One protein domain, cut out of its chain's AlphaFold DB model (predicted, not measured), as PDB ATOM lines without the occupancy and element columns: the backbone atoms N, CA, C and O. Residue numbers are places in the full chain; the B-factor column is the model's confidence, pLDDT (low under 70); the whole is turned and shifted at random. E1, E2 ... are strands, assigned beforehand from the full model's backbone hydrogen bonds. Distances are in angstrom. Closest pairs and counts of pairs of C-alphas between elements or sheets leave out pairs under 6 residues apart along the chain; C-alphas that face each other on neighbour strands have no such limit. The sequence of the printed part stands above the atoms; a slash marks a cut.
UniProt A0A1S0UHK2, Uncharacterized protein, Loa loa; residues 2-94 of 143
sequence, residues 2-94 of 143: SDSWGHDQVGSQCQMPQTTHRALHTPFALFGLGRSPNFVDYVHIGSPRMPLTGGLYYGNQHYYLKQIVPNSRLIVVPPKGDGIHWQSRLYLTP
ATOM      1  N   SER A   2      17.882  -0.241  11.781       75.12
ATOM      2  CA  SER A   2      18.912  -0.981  12.503       75.12
ATOM      3  C   SER A   2      19.607  -1.983  11.569       75.12
ATOM      4  O   SER A   2      18.983  -2.560  10.668       75.12
ATOM      5  N   ASP A   3      20.918  -2.140  11.727       76.12
ATOM      6  CA  ASP A   3      21.726  -3.116  11.004       76.12
ATOM      7  C   ASP A   3      21.481  -4.546  11.524       76.12
ATOM      8  O   ASP A   3      20.742  -4.764  12.485       76.12
ATOM      9  N   SER A   4      22.097  -5.549  10.893       76.50
ATOM     10  CA  SER A   4      21.977  -6.953  11.320       76.50
ATOM     11  C   SER A   4      22.544  -7.234  12.721       76.50
ATOM     12  O   SER A   4      22.339  -8.326  13.245       76.50
ATOM     13  N   TRP A   5      23.262  -6.275  13.308       79.31
ATOM     14  CA  TRP A   5      23.856  -6.325  14.642       79.31
ATOM     15  C   TRP A   5      23.073  -5.475  15.660       79.31
ATOM     16  O   TRP A   5      23.441  -5.444  16.830       79.31
ATOM     17  N   GLY A   6      21.981  -4.825  15.238       78.88
ATOM     18  CA  GLY A   6      21.121  -3.989  16.075       78.88
ATOM     19  C   GLY A   6      21.542  -2.519  16.198       78.88
ATOM     20  O   GLY A   6      20.932  -1.798  16.982       78.88
ATOM     21  N   HIS A   7      22.541  -2.044  15.450       82.88
ATOM     22  CA  HIS A   7      22.965  -0.641  15.474       82.88
ATOM     23  C   HIS A   7      22.172   0.221  14.499       82.88
ATOM     24  O   HIS A   7      21.941  -0.166  13.355       82.88
ATOM     25  N   ASP A   8      21.831   1.439  14.909       83.75
ATOM     26  CA  ASP A   8      21.115   2.373  14.047       83.75
ATOM     27  C   ASP A   8      22.001   2.938  12.933       83.75
ATOM     28  O   ASP A   8      23.063   3.517  13.157       83.75
ATOM     29  N   GLN A   9      21.515   2.804  11.703       84.50
ATOM     30  CA  GLN A   9      22.093   3.377  10.500       84.50
ATOM     31  C   GLN A   9      21.285   4.590  10.055       84.50
ATOM     32  O   GLN A   9      20.055   4.542   9.908       84.50
ATOM     33  N   VAL A  10      22.016   5.673   9.798       86.69
ATOM     34  CA  VAL A  10      21.487   6.953   9.336       86.69
ATOM     35  C   VAL A  10      22.234   7.364   8.075       86.69
ATOM     36  O   VAL A  10      23.454   7.249   7.985       86.69
ATOM     37  N   GLY A  11      21.487   7.857   7.095       86.69
ATOM     38  CA  GLY A  11      22.001   8.378   5.838       86.69
ATOM     39  C   GLY A  11      21.244   9.648   5.488       86.69
ATOM     40  O   GLY A  11      20.043   9.747   5.741       86.69
ATOM     41  N   SER A  12      21.949  10.622   4.926       87.44
ATOM     42  CA  SER A  12      21.374  11.896   4.504       87.44
ATOM     43  C   SER A  12      21.741  12.160   3.051       87.44
ATOM     44  O   SER A  12      22.862  11.883   2.624       87.44
ATOM     45  N   GLN A  13      20.786  12.678   2.286       87.88
ATOM     46  CA  GLN A  13      20.978  13.053   0.893       87.88
ATOM     47  C   GLN A  13      20.123  14.279   0.581       87.88
ATOM     48  O   GLN A  13      19.011  14.419   1.091       87.88
ATOM     49  N   CYS A  14      20.633  15.160  -0.276       85.50
ATOM     50  CA  CYS A  14      19.928  16.346  -0.744       85.50
ATOM     51  C   CYS A  14      19.808  16.350  -2.271       85.50
ATOM     52  O   CYS A  14      20.598  15.724  -2.980       85.50
ATOM     53  N   GLN A  15      18.805  17.064  -2.780       84.50
ATOM     54  CA  GLN A  15      18.704  17.350  -4.207       84.50
ATOM     55  C   GLN A  15      19.706  18.449  -4.558       84.50
ATOM     56  O   GLN A  15      19.697  19.521  -3.952       84.50
ATOM     57  N   MET A  16      20.583  18.171  -5.520       82.00
ATOM     58  CA  MET A  16      21.595  19.124  -5.964       82.00
ATOM     59  C   MET A  16      21.047  20.010  -7.090       82.00
ATOM     60  O   MET A  16      20.386  19.496  -7.997       82.00
ATOM     61  N   PRO A  17      21.324  21.325  -7.069       81.00
ATOM     62  CA  PRO A  17      20.989  22.200  -8.183       81.00
ATOM     63  C   PRO A  17      21.856  21.857  -9.401       81.00
ATOM     64  O   PRO A  17      23.058  21.624  -9.283       81.00
ATOM     65  N   GLN A  18      21.251  21.845 -10.586       81.44
ATOM     66  CA  GLN A  18      21.966  21.662 -11.848       81.44
ATOM     67  C   GLN A  18      22.395  23.026 -12.403       81.44
ATOM     68  O   GLN A  18      21.558  23.903 -12.599       81.44
ATOM     69  N   THR A  19      23.686  23.187 -12.697       82.62
ATOM     70  CA  THR A  19      24.264  24.418 -13.278       82.62
ATOM     71  C   THR A  19      24.610  24.291 -14.769       82.62
ATOM     72  O   THR A  19      25.037  25.255 -15.395       82.62
ATOM     73  N   THR A  20      24.414  23.111 -15.363       83.69
ATOM     74  CA  THR A  20      24.749  22.821 -16.767       83.69
ATOM     75  C   THR A  20      23.639  23.253 -17.729       83.69
ATOM     76  O   THR A  20      22.468  22.993 -17.467       83.69
ATOM     77  N   HIS A  21      24.002  23.752 -18.919       84.31
ATOM     78  CA  HIS A  21      23.096  24.093 -20.039       84.31
ATOM     79  C   HIS A  21      22.408  22.889 -20.735       84.31
ATOM     80  O   HIS A  21      22.017  22.975 -21.897       84.31
ATOM     81  N   ARG A  22      22.289  21.739 -20.066       84.69
ATOM     82  CA  ARG A  22      21.573  20.555 -20.577       84.69
ATOM     83  C   ARG A  22      20.137  20.536 -20.055       84.69
ATOM     84  O   ARG A  22      19.797  21.285 -19.145       84.69
ATOM     85  N   ALA A  23      19.304  19.657 -20.616       82.81
ATOM     86  CA  ALA A  23      17.959  19.410 -20.097       82.81
ATOM     87  C   ALA A  23      18.001  19.114 -18.585       82.81
ATOM     88  O   ALA A  23      18.940  18.477 -18.100       82.81
ATOM     89  N   LEU A  24      17.005  19.608 -17.844       78.75
ATOM     90  CA  LEU A  24      16.933  19.410 -16.399       78.75
ATOM     91  C   LEU A  24      16.707  17.928 -16.081       78.75
ATOM     92  O   LEU A  24      15.784  17.305 -16.611       78.75
ATOM     93  N   HIS A  25      17.523  17.380 -15.182       75.50
ATOM     94  CA  HIS A  25      17.244  16.080 -14.585       75.50
ATOM     95  C   HIS A  25      15.967  16.138 -13.736       75.50
ATOM     96  O   HIS A  25      15.617  17.167 -13.156       75.50
ATOM     97  N   THR A  26      15.254  15.015 -13.660       77.38
ATOM     98  CA  THR A  26      14.096  14.897 -12.776       77.38
ATOM     99  C   THR A  26      14.545  15.071 -11.318       77.38
ATOM    100  O   THR A  26      15.553  14.484 -10.919       77.38
ATOM    101  N   PRO A  27      13.829  15.867 -10.502       81.69
ATOM    102  CA  PRO A  27      14.229  16.146  -9.128       81.69
ATOM    103  C   PRO A  27      13.909  14.942  -8.235       81.69
ATOM    104  O   PRO A  27      12.865  14.887  -7.584       81.69
ATOM    105  N   PHE A  28      14.793  13.946  -8.221       84.31
ATOM    106  CA  PHE A  28      14.718  12.811  -7.306       84.31
ATOM    107  C   PHE A  28      16.054  12.595  -6.598       84.31
ATOM    108  O   PHE A  28      17.118  12.909  -7.122       84.31
ATOM    109  N   ALA A  29      15.977  12.056  -5.387       84.44
ATOM    110  CA  ALA A  29      17.124  11.652  -4.593       84.44
ATOM    111  C   ALA A  29      16.989  10.144  -4.340       84.44
ATOM    112  O   ALA A  29      15.960   9.692  -3.833       84.44
ATOM    113  N   LEU A  30      17.980   9.363  -4.777       83.81
ATOM    114  CA  LEU A  30      18.046   7.928  -4.508       83.81
ATOM    115  C   LEU A  30      18.930   7.704  -3.284       83.81
ATOM    116  O   LEU A  30      20.156   7.778  -3.379       83.81
ATOM    117  N   PHE A  31      18.296   7.404  -2.155       81.81
ATOM    118  CA  PHE A  31      18.975   7.101  -0.904       81.81
ATOM    119  C   PHE A  31      18.823   5.614  -0.561       81.81
ATOM    120  O   PHE A  31      17.830   4.975  -0.909       81.81
ATOM    121  N   GLY A  32      19.814   5.062   0.136       76.25
ATOM    122  CA  GLY A  32      19.805   3.693   0.639       76.25
ATOM    123  C   GLY A  32      20.712   3.589   1.860       76.25
ATOM    124  O   GLY A  32      21.761   4.225   1.897       76.25
ATOM    125  N   LEU A  33      20.287   2.826   2.868       78.31
ATOM    126  CA  LEU A  33      21.007   2.693   4.142       78.31
ATOM    127  C   LEU A  33      21.933   1.470   4.182       78.31
ATOM    128  O   LEU A  33      22.741   1.358   5.089       78.31
ATOM    129  N   GLY A  34      21.880   0.576   3.191       73.25
ATOM    130  CA  GLY A  34      22.749  -0.596   3.151       73.25
ATOM    131  C   GLY A  34      22.315  -1.646   2.134       73.25
ATOM    132  O   GLY A  34      21.500  -1.386   1.251       73.25
ATOM    133  N   ARG A  35      22.895  -2.847   2.263       67.44
ATOM    134  CA  ARG A  35      22.620  -4.014   1.402       67.44
ATOM    135  C   ARG A  35      21.482  -4.906   1.912       67.44
ATOM    136  O   ARG A  35      21.061  -5.802   1.187       67.44
ATOM    137  N   SER A  36      21.011  -4.706   3.143       64.94
ATOM    138  CA  SER A  36      19.907  -5.486   3.704       64.94
ATOM    139  C   SER A  36      18.558  -4.954   3.199       64.94
ATOM    140  O   SER A  36      18.359  -3.738   3.146       64.94
ATOM    141  N   PRO A  37      17.608  -5.833   2.832       61.59
ATOM    142  CA  PRO A  37      16.271  -5.451   2.380       61.59
ATOM    143  C   PRO A  37      15.372  -5.083   3.573       61.59
ATOM    144  O   PRO A  37      14.281  -5.624   3.735       61.59
ATOM    145  N   ASN A  38      15.851  -4.185   4.431       70.44
ATOM    146  CA  ASN A  38      15.135  -3.750   5.622       70.44
ATOM    147  C   ASN A  38      14.242  -2.542   5.316       70.44
ATOM    148  O   ASN A  38      14.446  -1.801   4.349       70.44
ATOM    149  N   PHE A  39      13.221  -2.364   6.149       76.31
ATOM    150  CA  PHE A  39      12.384  -1.171   6.138       76.31
ATOM    151  C   PHE A  39      13.156   0.021   6.713       76.31
ATOM    152  O   PHE A  39      13.986  -0.119   7.611       76.31
ATOM    153  N   VAL A  40      12.870   1.212   6.192       82.44
ATOM    154  CA  VAL A  40      13.392   2.459   6.756       82.44
ATOM    155  C   VAL A  40      12.398   2.965   7.795       82.44
ATOM    156  O   VAL A  40      11.260   3.290   7.456       82.44
ATOM    157  N   ASP A  41      12.829   3.040   9.053       82.25
ATOM    158  CA  ASP A  41      11.961   3.422  10.176       82.25
ATOM    159  C   ASP A  41      11.430   4.844  10.048       82.25
ATOM    160  O   ASP A  41      10.229   5.071  10.182       82.25
ATOM    161  N   TYR A  42      12.330   5.784   9.759       85.38
ATOM    162  CA  TYR A  42      12.047   7.209   9.715       85.38
ATOM    163  C   TYR A  42      12.784   7.858   8.552       85.38
ATOM    164  O   TYR A  42      13.977   7.628   8.351       85.38
ATOM    165  N   VAL A  43      12.075   8.705   7.811       86.56
ATOM    166  CA  VAL A  43      12.665   9.586   6.805       86.56
ATOM    167  C   VAL A  43      12.312  11.021   7.142       86.56
ATOM    168  O   VAL A  43      11.138  11.374   7.248       86.56
ATOM    169  N   HIS A  44      13.353  11.835   7.299       87.88
ATOM    170  CA  HIS A  44      13.250  13.264   7.548       87.88
ATOM    171  C   HIS A  44      13.420  14.015   6.232       87.88
ATOM    172  O   HIS A  44      14.445  13.895   5.565       87.88
ATOM    173  N   ILE A  45      12.409  14.792   5.865       87.12
ATOM    174  CA  ILE A  45      12.376  15.556   4.622       87.12
ATOM    175  C   ILE A  45      12.360  17.027   4.994       87.12
ATOM    176  O   ILE A  45      11.502  17.475   5.752       87.12
ATOM    177  N   GLY A  46      13.338  17.760   4.474       85.56
ATOM    178  CA  GLY A  46      13.440  19.203   4.619       85.56
ATOM    179  C   GLY A  46      13.127  19.891   3.298       85.56
ATOM    180  O   GLY A  46      13.620  19.465   2.254       85.56
ATOM    181  N   SER A  47      12.345  20.965   3.339       81.44
ATOM    182  CA  SER A  47      12.208  21.890   2.212       81.44
ATOM    183  C   SER A  47      12.400  23.327   2.697       81.44
ATOM    184  O   SER A  47      11.869  23.686   3.755       81.44
ATOM    185  N   PRO A  48      13.168  24.159   1.970       76.19
ATOM    186  CA  PRO A  48      13.262  25.572   2.298       76.19
ATOM    187  C   PRO A  48      11.902  26.239   2.052       76.19
ATOM    188  O   PRO A  48      11.356  26.156   0.950       76.19
ATOM    189  N   ARG A  49      11.351  26.931   3.059       71.38
ATOM    190  CA  ARG A  49      10.189  27.801   2.846       71.38
ATOM    191  C   ARG A  49      10.675  29.081   2.188       71.38
ATOM    192  O   ARG A  49      11.382  29.864   2.817       71.38
ATOM    193  N   MET A  50      10.283  29.305   0.938       63.34
ATOM    194  CA  MET A  50      10.440  30.621   0.334       63.34
ATOM    195  C   MET A  50       9.221  31.466   0.722       63.34
ATOM    196  O   MET A  50       8.099  31.074   0.388       63.34
ATOM    197  N   PRO A  51       9.394  32.573   1.463       58.22
ATOM    198  CA  PRO A  51       8.276  33.444   1.781       58.22
ATOM    199  C   PRO A  51       7.711  34.035   0.488       58.22
ATOM    200  O   PRO A  51       8.454  34.534  -0.360       58.22
ATOM    201  N   LEU A  52       6.388  33.972   0.333       58.06
ATOM    202  CA  LEU A  52       5.707  34.760  -0.686       58.06
ATOM    203  C   LEU A  52       5.850  36.243  -0.304       58.06
ATOM    204  O   LEU A  52       5.866  36.582   0.881       58.06
ATOM    205  N   THR A  53       6.012  37.095  -1.312       53.06
ATOM    206  CA  THR A  53       6.300  38.534  -1.238       53.06
ATOM    207  C   THR A  53       5.673  39.217  -0.010       53.06
ATOM    208  O   THR A  53       4.467  39.436   0.023       53.06
ATOM    209  N   GLY A  54       6.493  39.543   1.000       56.75
ATOM    210  CA  GLY A  54       6.088  40.297   2.199       56.75
ATOM    211  C   GLY A  54       6.174  39.559   3.544       56.75
ATOM    212  O   GLY A  54       6.059  40.204   4.583       56.75
ATOM    213  N   GLY A  55       6.408  38.241   3.568       56.66
ATOM    214  CA  GLY A  55       6.525  37.473   4.817       56.66
ATOM    215  C   GLY A  55       7.954  37.395   5.381       56.66
ATOM    216  O   GLY A  55       8.849  36.866   4.730       56.66
ATOM    217  N   LEU A  56       8.164  37.831   6.628       51.94
ATOM    218  CA  LEU A  56       9.441  37.757   7.364       51.94
ATOM    219  C   LEU A  56       9.658  36.389   8.053       51.94
ATOM    220  O   LEU A  56      10.165  36.315   9.168       51.94
ATOM    221  N   TYR A  57       9.233  35.290   7.428       53.78
ATOM    222  CA  TYR A  57       9.360  33.948   8.008       53.78
ATOM    223  C   TYR A  57      10.205  33.054   7.104       53.78
ATOM    224  O   TYR A  57       9.693  32.256   6.319       53.78
ATOM    225  N   TYR A  58      11.525  33.186   7.245       53.97
ATOM    226  CA  TYR A  58      12.470  32.169   6.796       53.97
ATOM    227  C   TYR A  58      12.402  30.997   7.772       53.97
ATOM    228  O   TYR A  58      12.706  31.143   8.954       53.97
ATOM    229  N   GLY A  59      11.968  29.834   7.297       60.97
ATOM    230  CA  GLY A  59      11.876  28.637   8.122       60.97
ATOM    231  C   GLY A  59      12.114  27.383   7.300       60.97
ATOM    232  O   GLY A  59      11.688  27.288   6.149       60.97
ATOM    233  N   ASN A  60      12.781  26.405   7.902       65.44
ATOM    234  CA  ASN A  60      12.896  25.077   7.319       65.44
ATOM    235  C   ASN A  60      11.591  24.329   7.591       65.44
ATOM    236  O   ASN A  60      11.173  24.194   8.742       65.44
ATOM    237  N   GLN A  61      10.923  23.858   6.540       72.69
ATOM    238  CA  GLN A  61       9.780  22.973   6.714       72.69
ATOM    239  C   GLN A  61      10.311  21.552   6.849       72.69
ATOM    240  O   GLN A  61      11.047  21.077   5.983       72.69
ATOM    241  N   HIS A  62       9.920  20.882   7.927       76.88
ATOM    242  CA  HIS A  62      10.302  19.504   8.196       76.88
ATOM    243  C   HIS A  62       9.076  18.603   8.129       76.88
ATOM    244  O   HIS A  62       8.020  18.927   8.672       76.88
ATOM    245  N   TYR A  63       9.240  17.456   7.489       81.69
ATOM    246  CA  TYR A  63       8.229  16.418   7.409       81.69
ATOM    247  C   TYR A  63       8.857  15.069   7.731       81.69
ATOM    248  O   TYR A  63       9.979  14.785   7.310       81.69
ATOM    249  N   TYR A  64       8.150  14.255   8.509       82.50
ATOM    250  CA  TYR A  64       8.604  12.926   8.892       82.50
ATOM    251  C   TYR A  64       7.656  11.882   8.316       82.50
ATOM    252  O   TYR A  64       6.439  11.958   8.491       82.50
ATOM    253  N   LEU A  65       8.225  10.888   7.641       82.50
ATOM    254  CA  LEU A  65       7.510   9.688   7.230       82.50
ATOM    255  C   LEU A  65       8.035   8.493   8.007       82.50
ATOM    256  O   LEU A  65       9.236   8.399   8.255       82.50
ATOM    257  N   LYS A  66       7.134   7.581   8.367       83.44
ATOM    258  CA  LYS A  66       7.483   6.339   9.057       83.44
ATOM    259  C   LYS A  66       7.366   5.145   8.113       83.44
ATOM    260  O   LYS A  66       6.538   5.172   7.206       83.44
ATOM    261  N   GLN A  67       8.153   4.105   8.381       78.06
ATOM    262  CA  GLN A  67       8.012   2.757   7.811       78.06
ATOM    263  C   GLN A  67       7.966   2.718   6.275       78.06
ATOM    264  O   GLN A  67       6.980   2.308   5.660       78.06
ATOM    265  N   ILE A  68       9.060   3.121   5.635       81.94
ATOM    266  CA  ILE A  68       9.180   3.040   4.179       81.94
ATOM    267  C   ILE A  68       9.690   1.657   3.777       81.94
ATOM    268  O   ILE A  68      10.772   1.225   4.176       81.94
ATOM    269  N   VAL A  69       8.903   0.975   2.946       80.44
ATOM    270  CA  VAL A  69       9.244  -0.333   2.376       80.44
ATOM    271  C   VAL A  69      10.338  -0.167   1.310       80.44
ATOM    272  O   VAL A  69      10.287   0.797   0.533       80.44
ATOM    273  N   PRO A  70      11.308  -1.093   1.210       73.69
ATOM    274  CA  PRO A  70      12.296  -1.082   0.134       73.69
ATOM    275  C   PRO A  70      11.644  -1.085  -1.259       73.69
ATOM    276  O   PRO A  70      10.534  -1.581  -1.451       73.69
ATOM    277  N   ASN A  71      12.349  -0.543  -2.258       75.56
ATOM    278  CA  ASN A  71      11.879  -0.437  -3.652       75.56
ATOM    279  C   ASN A  71      10.576   0.370  -3.847       75.56
ATOM    280  O   ASN A  71       9.908   0.268  -4.886       75.56
ATOM    281  N   SER A  72      10.214   1.200  -2.871       80.06
ATOM    282  CA  SER A  72       9.133   2.170  -3.006       80.06
ATOM    283  C   SER A  72       9.655   3.507  -3.541       80.06
ATOM    284  O   SER A  72      10.813   3.881  -3.358       80.06
ATOM    285  N   ARG A  73       8.790   4.228  -4.250       84.88
ATOM    286  CA  ARG A  73       9.016   5.594  -4.715       84.88
ATOM    287  C   ARG A  73       8.169   6.519  -3.862       84.88
ATOM    288  O   ARG A  73       6.942   6.500  -3.952       84.88
ATOM    289  N   LEU A  74       8.827   7.326  -3.046       85.62
ATOM    290  CA  LEU A  74       8.169   8.359  -2.265       85.62
ATOM    291  C   LEU A  74       8.191   9.679  -3.039       85.62
ATOM    292  O   LEU A  74       9.257  10.175  -3.396       85.62
ATOM    293  N   ILE A  75       7.016  10.258  -3.266       86.31
ATOM    294  CA  ILE A  75       6.863  11.605  -3.816       86.31
ATOM    295  C   ILE A  75       6.320  12.491  -2.706       86.31
ATOM    296  O   ILE A  75       5.233  12.237  -2.185       86.31
ATOM    297  N   VAL A  76       7.069  13.530  -2.351       84.06
ATOM    298  CA  VAL A  76       6.655  14.515  -1.352       84.06
ATOM    299  C   VAL A  76       6.588  15.881  -2.009       84.06
ATOM    300  O   VAL A  76       7.562  16.342  -2.597       84.06
ATOM    301  N   VAL A  77       5.420  16.510  -1.920       83.50
ATOM    302  CA  VAL A  77       5.175  17.857  -2.428       83.50
ATOM    303  C   VAL A  77       5.110  18.798  -1.225       83.50
ATOM    304  O   VAL A  77       4.209  18.637  -0.391       83.50
ATOM    305  N   PRO A  78       6.057  19.747  -1.100       80.12
ATOM    306  CA  PRO A  78       6.012  20.739  -0.038       80.12
ATOM    307  C   PRO A  78       4.793  21.656  -0.230       80.12
ATOM    308  O   PRO A  78       4.356  21.881  -1.368       80.12
ATOM    309  N   PRO A  79       4.213  22.181   0.859       75.75
ATOM    310  CA  PRO A  79       3.077  23.083   0.769       75.75
ATOM    311  C   PRO A  79       3.435  24.361  -0.004       75.75
ATOM    312  O   PRO A  79       4.532  24.905   0.117       75.75
ATOM    313  N   LYS A  80       2.484  24.867  -0.795       70.00
ATOM    314  CA  LYS A  80       2.633  26.137  -1.519       70.00
ATOM    315  C   LYS A  80       2.212  27.305  -0.618       70.00
ATOM    316  O   LYS A  80       1.110  27.283  -0.071       70.00
ATOM    317  N   GLY A  81       3.053  28.337  -0.509       68.00
ATOM    318  CA  GLY A  81       2.741  29.575   0.219       68.00
ATOM    319  C   GLY A  81       2.566  29.366   1.729       68.00
ATOM    320  O   GLY A  81       3.450  28.814   2.383       68.00
ATOM    321  N   ASP A  82       1.423  29.800   2.269       61.75
ATOM    322  CA  ASP A  82       1.072  29.680   3.695       61.75
ATOM    323  C   ASP A  82       0.337  28.387   4.067       61.75
ATOM    324  O   ASP A  82      -0.075  28.198   5.213       61.75
ATOM    325  N   GLY A  83       0.195  27.462   3.116       63.69
ATOM    326  CA  GLY A  83      -0.333  26.136   3.400       63.69
ATOM    327  C   GLY A  83       0.532  25.378   4.414       63.69
ATOM    328  O   GLY A  83       1.757  25.443   4.390       63.69
ATOM    329  N   ILE A  84      -0.116  24.612   5.293       65.25
ATOM    330  CA  ILE A  84       0.551  23.754   6.294       65.25
ATOM    331  C   ILE A  84       0.571  22.279   5.832       65.25
ATOM    332  O   ILE A  84       1.284  21.440   6.377       65.25
ATOM    333  N   HIS A  85      -0.192  21.944   4.788       69.31
ATOM    334  CA  HIS A  85      -0.448  20.562   4.391       69.31
ATOM    335  C   HIS A  85       0.621  20.025   3.434       69.31
ATOM    336  O   HIS A  85       0.663  20.386   2.257       69.31
ATOM    337  N   TRP A  86       1.447  19.110   3.935       77.31
ATOM    338  CA  TRP A  86       2.340  18.292   3.122       77.31
ATOM    339  C   TRP A  86       1.554  17.209   2.387       77.31
ATOM    340  O   TRP A  86       0.738  16.510   2.989       77.31
ATOM    341  N   GLN A  87       1.813  17.041   1.090       78.56
ATOM    342  CA  GLN A  87       1.233  15.945   0.316       78.56
ATOM    343  C   GLN A  87       2.303  14.891   0.044       78.56
ATOM    344  O   GLN A  87       3.226  15.119  -0.736       78.56
ATOM    345  N   SER A  88       2.168  13.719   0.662       79.69
ATOM    346  CA  SER A  88       3.029  12.562   0.402       79.69
ATOM    347  C   SER A  88       2.268  11.468  -0.332       79.69
ATOM    348  O   SER A  88       1.187  11.062   0.095       79.69
ATOM    349  N   ARG A  89       2.848  10.948  -1.412       82.44
ATOM    350  CA  ARG A  89       2.344   9.776  -2.133       82.44
ATOM    351  C   ARG A  89       3.433   8.715  -2.170       82.44
ATOM    352  O   ARG A  89       4.520   8.960  -2.691       82.44
ATOM    353  N   LEU A  90       3.135   7.544  -1.618       81.88
ATOM    354  CA  LEU A  90       4.020   6.388  -1.653       81.88
ATOM    355  C   LEU A  90       3.558   5.448  -2.762       81.88
ATOM    356  O   LEU A  90       2.469   4.882  -2.698       81.88
ATOM    357  N   TYR A  91       4.394   5.279  -3.776       79.81
ATOM    358  CA  TYR A  91       4.165   4.329  -4.850       79.81
ATOM    359  C   TYR A  91       5.044   3.111  -4.618       79.81
ATOM    360  O   TYR A  91       6.269   3.193  -4.639       79.81
ATOM    361  N   LEU A  92       4.426   1.959  -4.402       74.62
ATOM    362  CA  LEU A  92       5.152   0.698  -4.375       74.62
ATOM    363  C   LEU A  92       5.417   0.285  -5.820       74.62
ATOM    364  O   LEU A  92       4.479   0.158  -6.605       74.62
ATOM    365  N   THR A  93       6.682   0.085  -6.184       71.19
ATOM    366  CA  THR A  93       6.996  -0.525  -7.478       71.19
ATOM    367  C   THR A  93       6.712  -2.018  -7.325       71.19
ATOM    368  O   THR A  93       7.416  -2.666  -6.546       71.19
ATOM    369  N   PRO A  94       5.689  -2.593  -7.989       64.00
ATOM    370  CA  PRO A  94       5.381  -4.005  -7.822       64.00
ATOM    371  C   PRO A  94       6.532  -4.822  -8.412       64.00
ATOM    372  O   PRO A  94       6.639  -4.986  -9.630       64.00
TER     373      PRO A  94
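AT A GLANCE: This is residues 2 to 94 of the 143 residues of an uncharacterized protein of Loa loa (UniProt A0A1S0UHK2). With little regular structure, the model is two strand hairpins, E1 with E2 and E3 with E4, loosely and partly face to face; a long unnamed stretch, residues 2 to 39, loops out beside them, and its residues 19 to 24 stick out. The 93 printed residues hold four named strands, E1 to E4 in chain order, with no named helix; each two-stranded sheet is antiparallel, and the class is all strand, with 30 residues in named elements. The whole is loose, radius of gyration of the C-alphas 16.1 A, spanning 51 by 34 by 25 A.

HOW THE PARTS SIT: E1, residues 40 to 48, and E2, residues 60 to 68, are antiparallel at 160 degrees; N 43 and O 65 are within hydrogen-bond range at 2.9 A. E3, residues 72 to 77, and E4, residues 87 to 92, are antiparallel at 166 degrees, with N 75 and O 89 at 2.9 A. E2 and E4 are near each other, with 5 pairs of C-alphas within 10 A; E1 and E3 are only just apart, closest C-alphas 8.3 A.

IN THESE COORDINATES: E1 starts at C-alpha 40 (13.392, 2.459, 6.756) and is 23.5 A long, E2 22.6 A, E3 16.2 A; E4, 16.4 A, ends at C-alpha 92 (5.152, 0.698, -4.375).

THE WHOLE: The C-alphas of Trp 5 and Gly 54 are farthest apart, 51.4 A. The printed part has no cut; the link E1 to E2 is long. Residues 35 to 37, 50 to 60, 81 to 85 and 94 have pLDDT under 70.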